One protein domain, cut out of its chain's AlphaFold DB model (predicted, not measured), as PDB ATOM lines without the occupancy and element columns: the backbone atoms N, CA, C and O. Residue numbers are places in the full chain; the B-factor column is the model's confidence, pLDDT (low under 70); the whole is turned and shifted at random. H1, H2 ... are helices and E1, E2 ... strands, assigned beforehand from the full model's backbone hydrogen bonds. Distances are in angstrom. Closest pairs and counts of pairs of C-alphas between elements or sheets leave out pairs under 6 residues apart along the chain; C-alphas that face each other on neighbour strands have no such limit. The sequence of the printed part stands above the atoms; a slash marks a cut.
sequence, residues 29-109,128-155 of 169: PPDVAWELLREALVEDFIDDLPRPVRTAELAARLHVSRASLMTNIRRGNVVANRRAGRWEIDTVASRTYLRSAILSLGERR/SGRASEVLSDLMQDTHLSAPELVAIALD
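This is residues 29 to 109 and 128 to 155 of the 169 residues of an uncharacterized protein of Plantibacter sp. YR521 (UniProt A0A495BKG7). The model is a loose rod with a helical part at one end and a small head at the other. In the helical part the long H1 and H5 lie side by side, with H6 across them near the first residues of H1; the head holds H2, H3 and the hairpin of E1 and E2. Between the two, H4 slants away from residues 42 to 46 of H1, and the two helices make a V. The printed part has 109 residues, with named elements in the order H1 H2 H3 E1 E2 H4 H5 H6, six helices and two strands in an antiparallel sheet, mostly helix by class. The radius of gyration of the C-alphas is 16.3 A, and the spans are 53 by 25 by 19 A.

H1, residues 30 to 47, is the hub and touches three helices. Its residues 42 to 46 alone touch H4, residues 95 to 109, at a steep tilt of 56 degrees, opposite ways; the closest C-alphas, of Val 42 and Arg 99, are 6.4 A apart. H5, residues 130 to 142, touches H1 at a shallow tilt of 15 degrees, opposite ways, with the C-alphas of Ala 40 and Ala 131 closest at 4.7 A. H6, residues 146 to 155, only just touches H1, with 3 pairs of C-alphas within 8 A, about perpendicular at 82 degrees; the closest C-alphas are those of Trp 34 and Ala 153, 5.7 A. Residues 135 to 139 of H5 only just touch H6, also with 3 pairs, about perpendicular at 83 degrees, closest at Met 139 and Ala 146, whose C-alphas are 6.6 A apart. H2, residues 55 to 61, touches H3, residues 66 to 74, at a steep tilt of 56 degrees, with the C-alphas of Ala 59 and Arg 66 closest at 5.6 A. E1, residues 80 to 83, and E2, residues 86 to 89, form an antiparallel hairpin, with N 81 and O 88 at 2.8 A and N 86 and O 83 at 2.9 A, within hydrogen-bond range. Residues 53 to 54 pair antiparallel with residues 88 to 89 of E2. H1 is apart from H2 and H3. Every O i to N i+4 pair is within hydrogen-bond range in H1, H3, H4, H5 and H6, and 2 of 3 in H2.

H1 begins at C-alpha 30, (169.430, 249.328, 158.169), and is 25.7 A long. H2 measures 10.0 A, H3 12.2 A, E1 9.5 A and E2 9.9 A. H4 is 21.1 A long, H5 17.8 A and H6 14.0 A, ending at C-alpha 155, (170.916, 239.354, 161.850).

The two C-alphas farthest apart, of Gly 85 and His 143, are 53.0 A apart. Residues 110 to 127 are not printed, and C-alphas 109 and 128 are 23.8 A apart across the cut. Of the links printed whole, none is long. Mean pLDDT of the printed part is 83.2; residues 30 to 31, 106, 108 to 109 and 151 to 155 are under 70.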
ATOM      1  N   PRO A  29     168.558 253.757 156.526       71.19
ATOM      2  CA  PRO A  29     168.094 252.411 156.256       71.19
ATOM      3  C   PRO A  29     169.073 251.402 156.877       71.19
ATOM      4  O   PRO A  29     170.287 251.580 156.729       71.19
ATOM      5  N   PRO A  30     168.582 250.330 157.520       64.56
ATOM      6  CA  PRO A  30     169.430 249.328 158.169       64.56
ATOM      7  C   PRO A  30     170.537 248.780 157.259       64.56
ATOM      8  O   PRO A  30     171.640 248.486 157.717       64.56
ATOM      9  N   ASP A  31     170.260 248.695 155.955       66.00
ATOM     10  CA  ASP A  31     171.211 248.224 154.949       66.00
ATOM     11  C   ASP A  31     172.378 249.200 154.748       66.00
ATOM     12  O   ASP A  31     173.524 248.779 154.622       66.00
ATOM     13  N   VAL A  32     172.113 250.507 154.789       72.44
ATOM     14  CA  VAL A  32     173.150 251.541 154.672       72.44
ATOM     15  C   VAL A  32     173.993 251.589 155.947       72.44
ATOM     16  O   VAL A  32     175.218 251.634 155.868       72.44
ATOM     17  N   ALA A  33     173.355 251.501 157.118       70.19
ATOM     18  CA  ALA A  33     174.044 251.461 158.407       70.19
ATOM     19  C   ALA A  33     174.995 250.256 158.521       70.19
ATOM     20  O   ALA A  33     176.142 250.393 158.956       70.19
ATOM     21  N   TRP A  34     174.546 249.079 158.075       74.25
ATOM     22  CA  TRP A  34     175.377 247.879 158.037       74.25
ATOM     23  C   TRP A  34     176.574 248.027 157.094       74.25
ATOM     24  O   TRP A  34     177.692 247.680 157.474       74.25
ATOM     25  N   GLU A  35     176.370 248.549 155.885       78.94
ATOM     26  CA  GLU A  35     177.457 248.726 154.921       78.94
ATOM     27  C   GLU A  35     178.520 249.717 155.413       78.94
ATOM     28  O   GLU A  35     179.715 249.436 155.299       78.94
ATOM     29  N   LEU A  36     178.106 250.815 156.054       76.31
ATOM     30  CA  LEU A  36     179.018 251.790 156.659       76.31
ATOM     31  C   LEU A  36     179.838 251.181 157.802       76.31
ATOM     32  O   LEU A  36     181.060 251.339 157.842       76.31
ATOM     33  N   LEU A  37     179.188 250.437 158.703       79.56
ATOM     34  CA  LEU A  37     179.874 249.758 159.800       79.56
ATOM     35  C   LEU A  37     180.836 248.680 159.278       79.56
ATOM     36  O   LEU A  37     181.970 248.574 159.748       79.56
ATOM     37  N   ARG A  38     180.407 247.901 158.278       81.75
ATOM     38  CA  ARG A  38     181.222 246.870 157.624       81.75
ATOM     39  C   ARG A  38     182.463 247.475 156.984       81.75
ATOM     40  O   ARG A  38     183.552 246.926 157.139       81.75
ATOM     41  N   GLU A  39     182.315 248.589 156.280       84.31
ATOM     42  CA  GLU A  39     183.438 249.297 155.676       84.31
ATOM     43  C   GLU A  39     184.410 249.816 156.738       84.31
ATOM     44  O   GLU A  39     185.607 249.544 156.641       84.31
ATOM     45  N   ALA A  40     183.912 250.482 157.779       80.62
ATOM     46  CA  ALA A  40     184.751 251.022 158.846       80.62
ATOM     47  C   ALA A  40     185.562 249.927 159.562       80.62
ATOM     48  O   ALA A  40     186.764 250.084 159.760       80.62
ATOM     49  N   LEU A  41     184.939 248.777 159.840       83.62
ATOM     50  CA  LEU A  41     185.605 247.604 160.415       83.62
ATOM     51  C   LEU A  41     186.744 247.066 159.540       83.62
ATOM     52  O   LEU A  41     187.784 246.651 160.054       83.62
ATOM     53  N   VAL A  42     186.552 247.039 158.219       86.19
ATOM     54  CA  VAL A  42     187.599 246.601 157.283       86.19
ATOM     55  C   VAL A  42     188.762 247.588 157.284       86.19
ATOM     56  O   VAL A  42     189.917 247.162 157.278       86.19
ATOM     57  N   GLU A  43     188.471 248.887 157.307       86.94
ATOM     58  CA  GLU A  43     189.502 249.923 157.345       86.94
ATOM     59  C   GLU A  43     190.309 249.863 158.649       86.94
ATOM     60  O   GLU A  43     191.537 249.812 158.578       86.94
ATOM     61  N   ASP A  44     189.659 249.739 159.811       86.50
ATOM     62  CA  ASP A  44     190.360 249.596 161.095       86.50
ATOM     63  C   ASP A  44     191.196 248.318 161.157       86.50
ATOM     64  O   ASP A  44     192.332 248.338 161.629       86.50
ATOM     65  N   PHE A  45     190.679 247.203 160.625       86.88
ATOM     66  CA  PHE A  45     191.454 245.967 160.536       86.88
ATOM     67  C   PHE A  45     192.727 246.162 159.707       86.88
ATOM     68  O   PHE A  45     193.784 245.657 160.083       86.88
ATOM     69  N   ILE A  46     192.640 246.868 158.573       88.75
ATOM     70  CA  ILE A  46     193.806 247.169 157.736       88.75
ATOM     71  C   ILE A  46     194.757 248.124 158.464       88.75
ATOM     72  O   ILE A  46     195.976 247.962 158.360       88.75
ATOM     73  N   ASP A  47     194.225 249.102 159.195       88.88
ATOM     74  CA  ASP A  47     195.028 250.091 159.903       88.88
ATOM     75  C   ASP A  47     195.760 249.512 161.124       88.88
ATOM     76  O   ASP A  47     196.890 249.936 161.381       88.88
ATOM     77  N   ASP A  48     195.211 248.477 161.768       88.31
ATOM     78  CA  ASP A  48     195.862 247.688 162.827       88.31
ATOM     79  C   ASP A  48     196.961 246.733 162.302       88.31
ATOM     80  O   ASP A  48     197.752 246.169 163.068       88.31
ATOM     81  N   LEU A  49     197.070 246.528 160.981       87.44
ATOM     82  CA  LEU A  49     198.141 245.692 160.439       87.44
ATOM     83  C   LEU A  49     199.516 246.362 160.622       87.44
ATOM     84  O   LEU A  49     199.699 247.536 160.274       87.44
ATOM     85  N   PRO A  50     200.539 245.605 161.064       86.31
ATOM     86  CA  PRO A  50     201.891 246.131 161.189       86.31
ATOM     87  C   PRO A  50     202.449 246.570 159.831       86.31
ATOM     88  O   PRO A  50     202.163 245.974 158.789       86.31
ATOM     89  N   ARG A  51     203.284 247.616 159.842       87.94
ATOM     90  CA  ARG A  51     203.840 248.235 158.630       87.94
ATOM     91  C   ARG A  51     205.371 248.128 158.638       87.94
ATOM     92  O   ARG A  51     206.010 248.897 159.356       87.94
ATOM     93  N   PRO A  52     205.987 247.211 157.865       85.38
ATOM     94  CA  PRO A  52     205.387 246.231 156.946       85.38
ATOM     95  C   PRO A  52     204.944 244.919 157.631       85.38
ATOM     96  O   PRO A  52     205.511 244.518 158.649       85.38
ATOM     97  N   VAL A  53     203.983 244.198 157.033       91.38
ATOM     98  CA  VAL A  53     203.477 242.911 157.557       91.38
ATOM     99  C   VAL A  53     204.135 241.731 156.848       91.38
ATOM    100  O   VAL A  53     204.299 241.711 155.628       91.38
ATOM    101  N   ARG A  54     204.501 240.684 157.588       91.50
ATOM    102  CA  ARG A  54     205.047 239.468 156.968       91.50
ATOM    103  C   ARG A  54     203.945 238.702 156.245       91.50
ATOM    104  O   ARG A  54     202.870 238.491 156.801       91.50
ATOM    105  N   THR A  55     204.248 238.142 155.073       89.75
ATOM    106  CA  THR A  55     203.297 237.297 154.316       89.75
ATOM    107  C   THR A  55     202.708 236.169 155.164       89.75
ATOM    108  O   THR A  55     201.539 235.824 155.043       89.75
ATOM    109  N   ALA A  56     203.521 235.590 156.049       87.56
ATOM    110  CA  ALA A  56     203.103 234.520 156.939       87.56
ATOM    111  C   ALA A  56     202.070 234.945 157.987       87.56
ATOM    112  O   ALA A  56     201.214 234.131 158.324       87.56
ATOM    113  N   GLU A  57     202.187 236.170 158.488       90.12
ATOM    114  CA  GLU A  57     201.294 236.757 159.484       90.12
ATOM    115  C   GLU A  57     200.003 237.232 158.822       90.12
ATOM    116  O   GLU A  57     198.920 236.884 159.281       90.12
ATOM    117  N   LEU A  58     200.111 237.927 157.685       89.44
ATOM    118  CA  LEU A  58     198.941 238.382 156.944       89.44
ATOM    119  C   LEU A  58     198.063 237.210 156.494       89.44
ATOM    120  O   LEU A  58     196.848 237.266 156.632       89.44
ATOM    121  N   ALA A  59     198.670 236.123 156.006       86.88
ATOM    122  CA  ALA A  59     197.933 234.917 155.637       86.88
ATOM    123  C   ALA A  59     197.143 234.328 156.820       86.88
ATOM    124  O   ALA A  59     196.014 233.881 156.635       86.88
ATOM    125  N   ALA A  60     197.717 234.355 158.028       85.00
ATOM    126  CA  ALA A  60     197.047 233.881 159.235       85.00
ATOM    127  C   ALA A  60     195.894 234.810 159.647       85.00
ATOM    128  O   ALA A  60     194.793 234.320 159.876       85.00
ATOM    129  N   ARG A  61     196.122 236.133 159.664       84.88
ATOM    130  CA  ARG A  61     195.091 237.134 159.995       84.88
ATOM    131  C   ARG A  61     193.920 237.120 159.006       84.88
ATOM    132  O   ARG A  61     192.773 237.225 159.415       84.88
ATOM    133  N   LEU A  62     194.201 236.944 157.714       82.75
ATOM    134  CA  LEU A  62     193.183 236.843 156.664       82.75
ATOM    135  C   LEU A  62     192.601 235.429 156.515       82.75
ATOM    136  O   LEU A  62     191.757 235.218 155.653       82.75
ATOM    137  N   HIS A  63     193.070 234.438 157.278       81.50
ATOM    138  CA  HIS A  63     192.681 233.031 157.116       81.50
ATOM    139  C   HIS A  63     192.783 232.510 155.662       81.50
ATOM    140  O   HIS A  63     191.988 231.678 155.223       81.50
ATOM    141  N   VAL A  64     193.780 232.975 154.904       82.88
ATOM    142  CA  VAL A  64     194.047 232.534 153.525       82.88
ATOM    143  C   VAL A  64     195.318 231.697 153.451       82.88
ATOM    144  O   VAL A  64     196.232 231.817 154.268       82.88
ATOM    145  N   SER A  65     195.428 230.848 152.428       86.38
ATOM    146  CA  SER A  65     196.661 230.092 152.217       86.38
ATOM    147  C   SER A  65     197.811 231.016 151.800       86.38
ATOM    148  O   SER A  65     197.647 231.934 150.989       86.38
ATOM    149  N   ARG A  66     199.025 230.725 152.288       89.88
ATOM    150  CA  ARG A  66     200.245 231.426 151.845       89.88
ATOM    151  C   ARG A  66     200.426 231.353 150.330       89.88
ATOM    152  O   ARG A  66     200.876 232.318 149.731       89.88
ATOM    153  N   ALA A  67     200.050 230.235 149.710       88.38
ATOM    154  CA  ALA A  67     200.123 230.057 148.261       88.38
ATOM    155  C   ALA A  67     199.207 231.037 147.503       88.38
ATOM    156  O   ALA A  67     199.633 231.624 146.505       88.38
ATOM    157  N   SER A  68     197.986 231.266 148.000       87.81
ATOM    158  CA  SER A  68     197.061 232.255 147.436       87.81
ATOM    159  C   SER A  68     197.634 233.669 147.538       87.81
ATOM    160  O   SER A  68     197.671 234.410 146.552       87.81
ATOM    161  N   LEU A  69     198.180 234.020 148.704       89.06
ATOM    162  CA  LEU A  69     198.792 235.329 148.918       89.06
ATOM    163  C   LEU A  69     200.029 235.532 148.025       89.06
ATOM    164  O   LEU A  69     200.152 236.556 147.360       89.06
ATOM    165  N   MET A  70     200.892 234.519 147.906       92.88
ATOM    166  CA  MET A  70     202.041 234.546 146.992       92.88
ATOM    167  C   MET A  70     201.632 234.664 145.520       92.88
ATOM    168  O   MET A  70     202.330 235.308 144.742       92.88
ATOM    169  N   THR A  71     200.509 234.061 145.127       92.75
ATOM    170  CA  THR A  71     199.970 234.194 143.767       92.75
ATOM    171  C   THR A  71     199.549 235.634 143.490       92.75
ATOM    172  O   THR A  71     199.874 236.170 142.435       92.75
ATOM    173  N   ASN A  72     198.892 236.288 144.451       90.75
ATOM    174  CA  ASN A  72     198.483 237.687 144.324       90.75
ATOM    175  C   ASN A  72     199.667 238.664 144.338       90.75
ATOM    176  O   ASN A  72     199.643 239.635 143.587       90.75
ATOM    177  N   ILE A  73     200.735 238.358 145.082       92.06
ATOM    178  CA  ILE A  73     202.006 239.097 144.996       92.06
ATOM    179  C   ILE A  73     202.597 238.984 143.584       92.06
ATOM    180  O   ILE A  73     202.917 239.989 142.960       92.06
ATOM    181  N   ARG A  74     202.694 237.768 143.029       92.25
ATOM    182  CA  ARG A  74     203.248 237.554 141.676       92.25
ATOM    183  C   ARG A  74     202.413 238.197 140.569       92.25
ATOM    184  O   ARG A  74     202.972 238.580 139.550       92.25
ATOM    185  N   ARG A  75     201.095 238.293 140.758       91.88
ATOM    186  CA  ARG A  75     200.171 238.963 139.828       91.88
ATOM    187  C   ARG A  75     200.216 240.491 139.923       91.88
ATOM    188  O   ARG A  75     199.589 241.141 139.099       91.88
ATOM    189  N   GLY A  76     200.928 241.054 140.902       91.00
ATOM    190  CA  GLY A  76     200.996 242.500 141.122       91.00
ATOM    191  C   GLY A  76     199.790 243.087 141.860       91.00
ATOM    192  O   GLY A  76     199.708 244.299 142.007       91.00
ATOM    193  N   ASN A  77     198.878 242.250 142.362       90.12
ATOM    194  CA  ASN A  77     197.715 242.701 143.134       90.12
ATOM    195  C   ASN A  77     198.095 243.107 144.567       90.12
ATOM    196  O   ASN A  77     197.393 243.884 145.205       90.12
ATOM    197  N   VAL A  78     199.183 242.533 145.087       92.75
ATOM    198  CA  VAL A  78     199.729 242.823 146.415       92.75
ATOM    199  C   VAL A  78     201.140 243.349 146.242       92.75
ATOM    200  O   VAL A  78     201.996 242.667 145.673       92.75
ATOM    201  N   VAL A  79     201.389 244.539 146.776       93.38
ATOM    202  CA  VAL A  79     202.711 245.155 146.785       93.38
ATOM    203  C   VAL A  79     203.511 244.556 147.933       93.38
ATOM    204  O   VAL A  79     203.149 244.665 149.105       93.38
ATOM    205  N   ALA A  80     204.608 243.885 147.594       93.44
ATOM    206  CA  ALA A  80     205.483 243.257 148.566       93.44
ATOM    207  C   ALA A  80     206.946 243.411 148.161       93.44
ATOM    208  O   ALA A  80     207.298 243.317 146.988       93.44
ATOM    209  N   ASN A  81     207.802 243.575 149.162       92.44
ATOM    210  CA  ASN A  81     209.243 243.656 149.011       92.44
ATOM    211  C   ASN A  81     209.905 242.446 149.659       92.44
ATOM    212  O   ASN A  81     209.440 241.907 150.667       92.44
ATOM    213  N   ARG A  82     211.025 242.012 149.084       90.44
ATOM    214  CA  ARG A  82     211.824 240.937 149.664       90.44
ATOM    215  C   ARG A  82     212.929 241.535 150.529       90.44
ATOM    216  O   ARG A  82     213.871 242.121 150.004       90.44
ATOM    217  N   ARG A  83     212.845 241.348 151.848       87.31
ATOM    218  CA  ARG A  83     213.817 241.841 152.833       87.31
ATOM    219  C   ARG A  83     214.367 240.683 153.661       87.31
ATOM    220  O   ARG A  83     213.611 239.853 154.156       87.31
ATOM    221  N   ALA A  84     215.696 240.578 153.767       86.88
ATOM    222  CA  ALA A  84     216.376 239.488 154.486       86.88
ATOM    223  C   ALA A  84     215.855 238.075 154.115       86.88
ATOM    224  O   ALA A  84     215.638 237.215 154.969       86.88
ATOM    225  N   GLY A  85     215.581 237.852 152.823       86.00
ATOM    226  CA  GLY A  85     215.060 236.584 152.302       86.00
ATOM    227  C   GLY A  85     213.562 236.337 152.530       86.00
ATOM    228  O   GLY A  85     213.042 235.351 152.005       86.00
ATOM    229  N   ARG A  86     212.855 237.227 153.236       87.12
ATOM    230  CA  ARG A  86     211.424 237.122 153.562       87.12
ATOM    231  C   ARG A  86     210.605 238.128 152.758       87.12
ATOM    232  O   ARG A  86     211.100 239.193 152.411       87.12
ATOM    233  N   TRP A  87     209.361 237.773 152.454       90.44
ATOM    234  CA  TRP A  87     208.410 238.683 151.820       90.44
ATOM    235  C   TRP A  87     207.693 239.513 152.888       90.44
ATOM    236  O   TRP A  87     207.119 238.975 153.842       90.44
ATOM    237  N   GLU A  88     207.766 240.824 152.715       93.75
ATOM    238  CA  GLU A  88     207.143 241.845 153.546       93.75
ATOM    239  C   GLU A  88     206.161 242.622 152.672       93.75
ATOM    240  O   GLU A  88     206.513 243.068 151.583       93.75
ATOM    241  N   ILE A  89     204.915 242.719 153.114       92.69
ATOM    242  CA  ILE A  89     203.816 243.320 152.367       92.69
ATOM    243  C   ILE A  89     203.665 244.765 152.816       92.69
ATOM    244  O   ILE A  89     203.623 245.060 154.013       92.69
ATOM    245  N   ASP A  90     203.568 245.647 151.829       93.00
ATOM    246  CA  ASP A  90     203.193 247.034 152.032       93.00
ATOM    247  C   ASP A  90     201.665 247.106 152.130       93.00
ATOM    248  O   ASP A  90     200.947 246.937 151.140       93.00
ATOM    249  N   THR A  91     201.162 247.289 153.350       89.56
ATOM    250  CA  THR A  91     199.722 247.315 153.635       89.56
ATOM    251  C   THR A  91     199.042 248.568 153.094       89.56
ATOM    252  O   THR A  91     197.866 248.505 152.747       89.56
ATOM    253  N   VAL A  92     199.777 249.677 152.953       90.31
ATOM    254  CA  VAL A  92     199.256 250.931 152.396       90.31
ATOM    255  C   VAL A  92     199.091 250.782 150.891       90.31
ATOM    256  O   VAL A  92     198.002 250.993 150.361       90.31
ATOM    257  N   ALA A  93     200.143 250.336 150.205       90.25
ATOM    258  CA  ALA A  93     200.105 250.155 148.758       90.25
ATOM    259  C   ALA A  93     199.188 248.993 148.324       90.25
ATOM    260  O   ALA A  93     198.691 248.984 147.201       90.25
ATOM    261  N   SER A  94     198.920 248.030 149.214       91.06
ATOM    262  CA  SER A  94     198.023 246.893 148.950       91.06
ATOM    263  C   SER A  94     196.583 247.098 149.444       91.06
ATOM    264  O   SER A  94     195.796 246.150 149.389       91.06
ATOM    265  N   ARG A  95     196.216 248.292 149.938       90.75
ATOM    266  CA  ARG A  95     194.942 248.542 150.646       90.75
ATOM    267  C   ARG A  95     193.713 248.094 149.853       90.75
ATOM    268  O   ARG A  95     192.881 247.369 150.390       90.75
ATOM    269  N   THR A  96     193.648 248.433 148.566       90.75
ATOM    270  CA  THR A  96     192.536 248.044 147.680       90.75
ATOM    271  C   THR A  96     192.350 246.530 147.623       90.75
ATOM    272  O   THR A  96     191.239 246.033 147.787       90.75
ATOM    273  N   TYR A  97     193.441 245.778 147.453       89.31
ATOM    274  CA  TYR A  97     193.375 244.319 147.439       89.31
ATOM    275  C   TYR A  97     192.944 243.758 148.794       89.31
ATOM    276  O   TYR A  97     192.101 242.864 148.840       89.31
ATOM    277  N   LEU A  98     193.518 244.263 149.892       89.38
ATOM    278  CA  LEU A  98     193.207 243.783 151.240       89.38
ATOM    279  C   LEU A  98     191.725 243.969 151.552       89.38
ATOM    280  O   LEU A  98     191.078 243.024 151.997       89.38
ATOM    281  N   ARG A  99     191.178 245.141 151.220       90.12
ATOM    282  CA  ARG A  99     189.757 245.445 151.364       90.12
ATOM    283  C   ARG A  99     188.885 244.444 150.610       90.12
ATOM    284  O   ARG A  99     188.026 243.807 151.217       90.12
ATOM    285  N   SER A 100     189.142 244.232 149.318       86.25
ATOM    286  CA  SER A 100     188.387 243.255 148.521       86.25
ATOM    287  C   SER A 100     188.525 241.830 149.064       86.25
ATOM    288  O   SER A 100     187.536 241.110 149.157       86.25
ATOM    289  N   ALA A 101     189.729 241.419 149.468       84.12
ATOM    290  CA  ALA A 101     189.979 240.079 149.988       84.12
ATOM    291  C   ALA A 101     189.226 239.807 151.302       84.12
ATOM    292  O   ALA A 101     188.684 238.715 151.470       84.12
ATOM    293  N   ILE A 102     189.170 240.786 152.212       85.25
ATOM    294  CA  ILE A 102     188.447 240.676 153.487       85.25
ATOM    295  C   ILE A 102     186.936 240.590 153.238       85.25
ATOM    296  O   ILE A 102     186.277 239.701 153.779       85.25
ATOM    297  N   LEU A 103     186.397 241.453 152.371       83.19
ATOM    298  CA  LEU A 103     184.971 241.453 152.029       83.19
ATOM    299  C   LEU A 103     184.546 240.133 151.367       83.19
ATOM    300  O   LEU A 103     183.607 239.483 151.830       83.19
ATOM    301  N   SER A 104     185.299 239.666 150.366       79.56
ATOM    302  CA  SER A 104     185.023 238.391 149.692       79.56
ATOM    303  C   SER A 104     185.180 237.178 150.615       79.56
ATOM    304  O   SER A 104     184.492 236.171 150.434       79.56
ATOM    305  N   LEU A 105     186.076 237.229 151.610       74.06
ATOM    306  CA  LEU A 105     186.189 236.174 152.619       74.06
ATOM    307  C   LEU A 105     184.936 236.116 153.500       74.06
ATOM    308  O   LEU A 105     184.442 235.019 153.761       74.06
ATOM    309  N   GLY A 106     184.419 237.271 153.929       68.81
ATOM    310  CA  GLY A 106     183.169 237.363 154.686       68.81
ATOM    311  C   GLY A 106     181.990 236.765 153.915       68.81
ATOM    312  O   GLY A 106     181.251 235.942 154.452       68.81
ATOM    313  N   GLU A 107     181.878 237.089 152.627       72.00
ATOM    314  CA  GLU A 107     180.847 236.547 151.732       72.00
ATOM    315  C   GLU A 107     180.991 235.040 151.506       72.00
ATOM    316  O   GLU A 107     180.012 234.300 151.593       72.00
ATOM    317  N   ARG A 108     182.215 234.549 151.281       68.31
ATOM    318  CA  ARG A 108     182.465 233.110 151.136       68.31
ATOM    319  C   ARG A 108     182.157 232.352 152.423       68.31
ATOM    320  O   ARG A 108     181.588 231.268 152.363       68.31
ATOM    321  N   ARG A 109     182.542 232.892 153.583       65.69
ATOM    322  CA  ARG A 109     182.258 232.265 154.880       65.69
ATOM    323  C   ARG A 109     180.758 232.214 155.141       65.69
ATOM    324  O   ARG A 109     180.301 231.187 155.618       65.69
ATOM    325  N   SER A 128     187.447 250.028 167.897       75.19
ATOM    326  CA  SER A 128     188.398 251.123 168.069       75.19
ATOM    327  C   SER A 128     188.495 251.890 166.756       75.19
ATOM    328  O   SER A 128     188.044 251.392 165.734       75.19
ATOM    329  N   GLY A 129     189.050 253.102 166.774       84.69
ATOM    330  CA  GLY A 129     189.244 253.872 165.546       84.69
ATOM    331  C   GLY A 129     187.931 254.241 164.852       84.69
ATOM    332  O   GLY A 129     186.957 254.634 165.500       84.69
ATOM    333  N   ARG A 130     187.912 254.114 163.524       82.19
ATOM    334  CA  ARG A 130     186.853 254.649 162.666       82.19
ATOM    335  C   ARG A 130     185.522 253.924 162.853       82.19
ATOM    336  O   ARG A 130     184.475 254.553 162.770       82.19
ATOM    337  N   ALA A 131     185.524 252.627 163.144       80.50
ATOM    338  CA  ALA A 131     184.316 251.854 163.417       80.50
ATOM    339  C   ALA A 131     183.641 252.285 164.720       80.50
ATOM    340  O   ALA A 131     182.419 252.208 164.816       80.50
ATOM    341  N   SER A 132     184.407 252.765 165.708       82.81
ATOM    342  CA  SER A 132     183.832 253.333 166.933       82.81
ATOM    343  C   SER A 132     183.142 254.673 166.667       82.81
ATOM    344  O   SER A 132     182.082 254.931 167.235       82.81
ATOM    345  N   GLU A 133     183.735 255.515 165.817       84.00
ATOM    346  CA  GLU A 133     183.149 256.796 165.395       84.00
ATOM    347  C   GLU A 133     181.876 256.552 164.579       84.00
ATOM    348  O   GLU A 133     180.810 257.016 164.964       84.00
ATOM    349  N   VAL A 134     181.948 255.694 163.555       83.44
ATOM    350  CA  VAL A 134     180.794 255.328 162.719       83.44
ATOM    351  C   VAL A 134     179.676 254.690 163.539       83.44
ATOM    352  O   VAL A 134     178.513 255.001 163.314       83.44
ATOM    353  N   LEU A 135     179.985 253.824 164.511       82.75
ATOM    354  CA  LEU A 135     178.951 253.288 165.398       82.75
ATOM    355  C   LEU A 135     178.287 254.405 166.216       82.75
ATOM    356  O   LEU A 135     177.072 254.385 166.388       82.75
ATOM    357  N   SER A 136     179.069 255.365 166.711       83.31
ATOM    358  CA  SER A 136     178.555 256.487 167.505       83.31
ATOM    359  C   SER A 136     177.653 257.401 166.676       83.31
ATOM    360  O   SER A 136     176.586 257.778 167.157       83.31
ATOM    361  N   ASP A 137     178.037 257.692 165.432       84.75
ATOM    362  CA  ASP A 137     177.232 258.469 164.484       84.75
ATOM    363  C   ASP A 137     175.935 257.719 164.145       84.75
ATOM    364  O   ASP A 137     174.842 258.261 164.283       84.75
ATOM    365  N   LEU A 138     176.023 256.415 163.849       81.62
ATOM    366  CA  LEU A 138     174.846 255.586 163.584       81.62
ATOM    367  C   LEU A 138     173.876 255.542 164.770       81.62
ATOM    368  O   LEU A 138     172.665 255.542 164.559       81.62
ATOM    369  N   MET A 139     174.369 255.520 166.012       83.38
ATOM    370  CA  MET A 139     173.511 255.592 167.202       83.38
ATOM    371  C   MET A 139     172.775 256.935 167.308       83.38
ATOM    372  O   MET A 139     171.630 256.967 167.761       83.38
ATOM    373  N   GLN A 140     173.412 258.036 166.895       83.38
ATOM    374  CA  GLN A 140     172.792 259.363 166.880       83.38
ATOM    375  C   GLN A 140     171.740 259.472 165.770       83.38
ATOM    376  O   GLN A 140     170.626 259.914 166.048       83.38
ATOM    377  N   ASP A 141     172.066 258.986 164.572       78.62
ATOM    378  CA  ASP A 141     171.231 259.108 163.372       78.62
ATOM    379  C   ASP A 141     170.023 258.162 163.380       78.62
ATOM    380  O   ASP A 141     168.953 258.488 162.873       78.62
ATOM    381  N   THR A 142     170.174 256.961 163.945       72.06
ATOM    382  CA  THR A 142     169.105 255.943 163.957       72.06
ATOM    383  C   THR A 142     168.333 255.884 165.271       72.06
ATOM    384  O   THR A 142     167.305 255.211 165.341       72.06
ATOM    385  N   HIS A 143     168.824 256.559 166.316       77.31
ATOM    386  CA  HIS A 143     168.347 256.447 167.700       77.31
ATOM    387  C   HIS A 143     168.363 255.015 168.270       77.31
ATOM    388  O   HIS A 143     167.709 254.741 169.277       77.31
ATOM    389  N   LEU A 144     169.113 254.105 167.647       77.69
ATOM    390  CA  LEU A 144     169.300 252.739 168.117       77.69
ATOM    391  C   LEU A 144     170.476 252.668 169.090       77.69
ATOM    392  O   LEU A 144     171.489 253.354 168.943       77.69
ATOM    393  N   SER A 145     170.370 251.792 170.081       78.75
ATOM    394  CA  SER A 145     171.485 251.478 170.968       78.75
ATOM    395  C   SER A 145     172.549 250.635 170.248       78.75
ATOM    396  O   SER A 145     172.257 249.902 169.301       78.75
ATOM    397  N   ALA A 146     173.802 250.685 170.718       72.75
ATOM    398  CA  ALA A 146     174.882 249.859 170.164       72.75
ATOM    399  C   ALA A 146     174.528 248.354 170.079       72.75
ATOM    400  O   ALA A 146     174.792 247.753 169.037       72.75
ATOM    401  N   PRO A 147     173.904 247.723 171.099       72.31
ATOM    402  CA  PRO A 147     173.461 246.334 170.996       72.31
ATOM    403  C   PRO A 147     172.431 246.094 169.890       72.31
ATOM    404  O   PRO A 147     172.478 245.046 169.257       72.31
ATOM    405  N   GLU A 148     171.525 247.040 169.636       70.06
ATOM    406  CA  GLU A 148     170.512 246.924 168.578       70.06
ATOM    407  C   GLU A 148     171.144 247.046 167.191       70.06
ATOM    408  O   GLU A 148     170.866 246.224 166.321       70.06
ATOM    409  N   LEU A 149     172.067 247.992 167.000       71.94
ATOM    410  CA  LEU A 149     172.835 248.116 165.757       71.94
ATOM    411  C   LEU A 149     173.682 246.869 165.485       71.94
ATOM    412  O   LEU A 149     173.716 246.367 164.361       71.94
ATOM    413  N   VAL A 150     174.319 246.322 166.523       71.25
ATOM    414  CA  VAL A 150     175.070 245.064 166.425       71.25
ATOM    415  C   VAL A 150     174.133 243.882 166.161       71.25
ATOM    416  O   VAL A 150     174.474 243.016 165.362       71.25
ATOM    417  N   ALA A 151     172.950 243.832 166.774       67.69
ATOM    418  CA  ALA A 151     171.971 242.778 166.526       67.69
ATOM    419  C   ALA A 151     171.448 242.818 165.085       67.69
ATOM    420  O   ALA A 151     171.391 241.775 164.448       67.69
ATOM    421  N   ILE A 152     171.156 244.004 164.541       67.19
ATOM    422  CA  ILE A 152     170.773 244.198 163.133       67.19
ATOM    423  C   ILE A 152     171.909 243.765 162.202       67.19
ATOM    424  O   ILE A 152     171.681 243.046 161.229       67.19
ATOM    425  N   ALA A 153     173.146 244.148 162.522       66.75
ATOM    426  CA  ALA A 153     174.337 243.740 161.786       66.75
ATOM    427  C   ALA A 153     174.530 242.210 161.782       66.75
ATOM    428  O   ALA A 153     174.804 241.611 160.741       66.75
ATOM    429  N   LEU A 154     174.361 241.564 162.938       66.25
ATOM    430  CA  LEU A 154     174.468 240.112 163.091       66.25
ATOM    431  C   LEU A 154     173.301 239.373 162.432       66.25
ATOM    432  O   LEU A 154     173.521 238.325 161.824       66.25
ATOM    433  N   ASP A 155     172.086 239.908 162.521       65.06
ATOM    434  CA  ASP A 155     170.916 239.354 161.850       65.06
ATOM    435  C   ASP A 155     171.107 239.411 160.336       65.06
ATOM    436  O   ASP A 155     171.016 238.389 159.675       65.06
TER     437      ASP A 155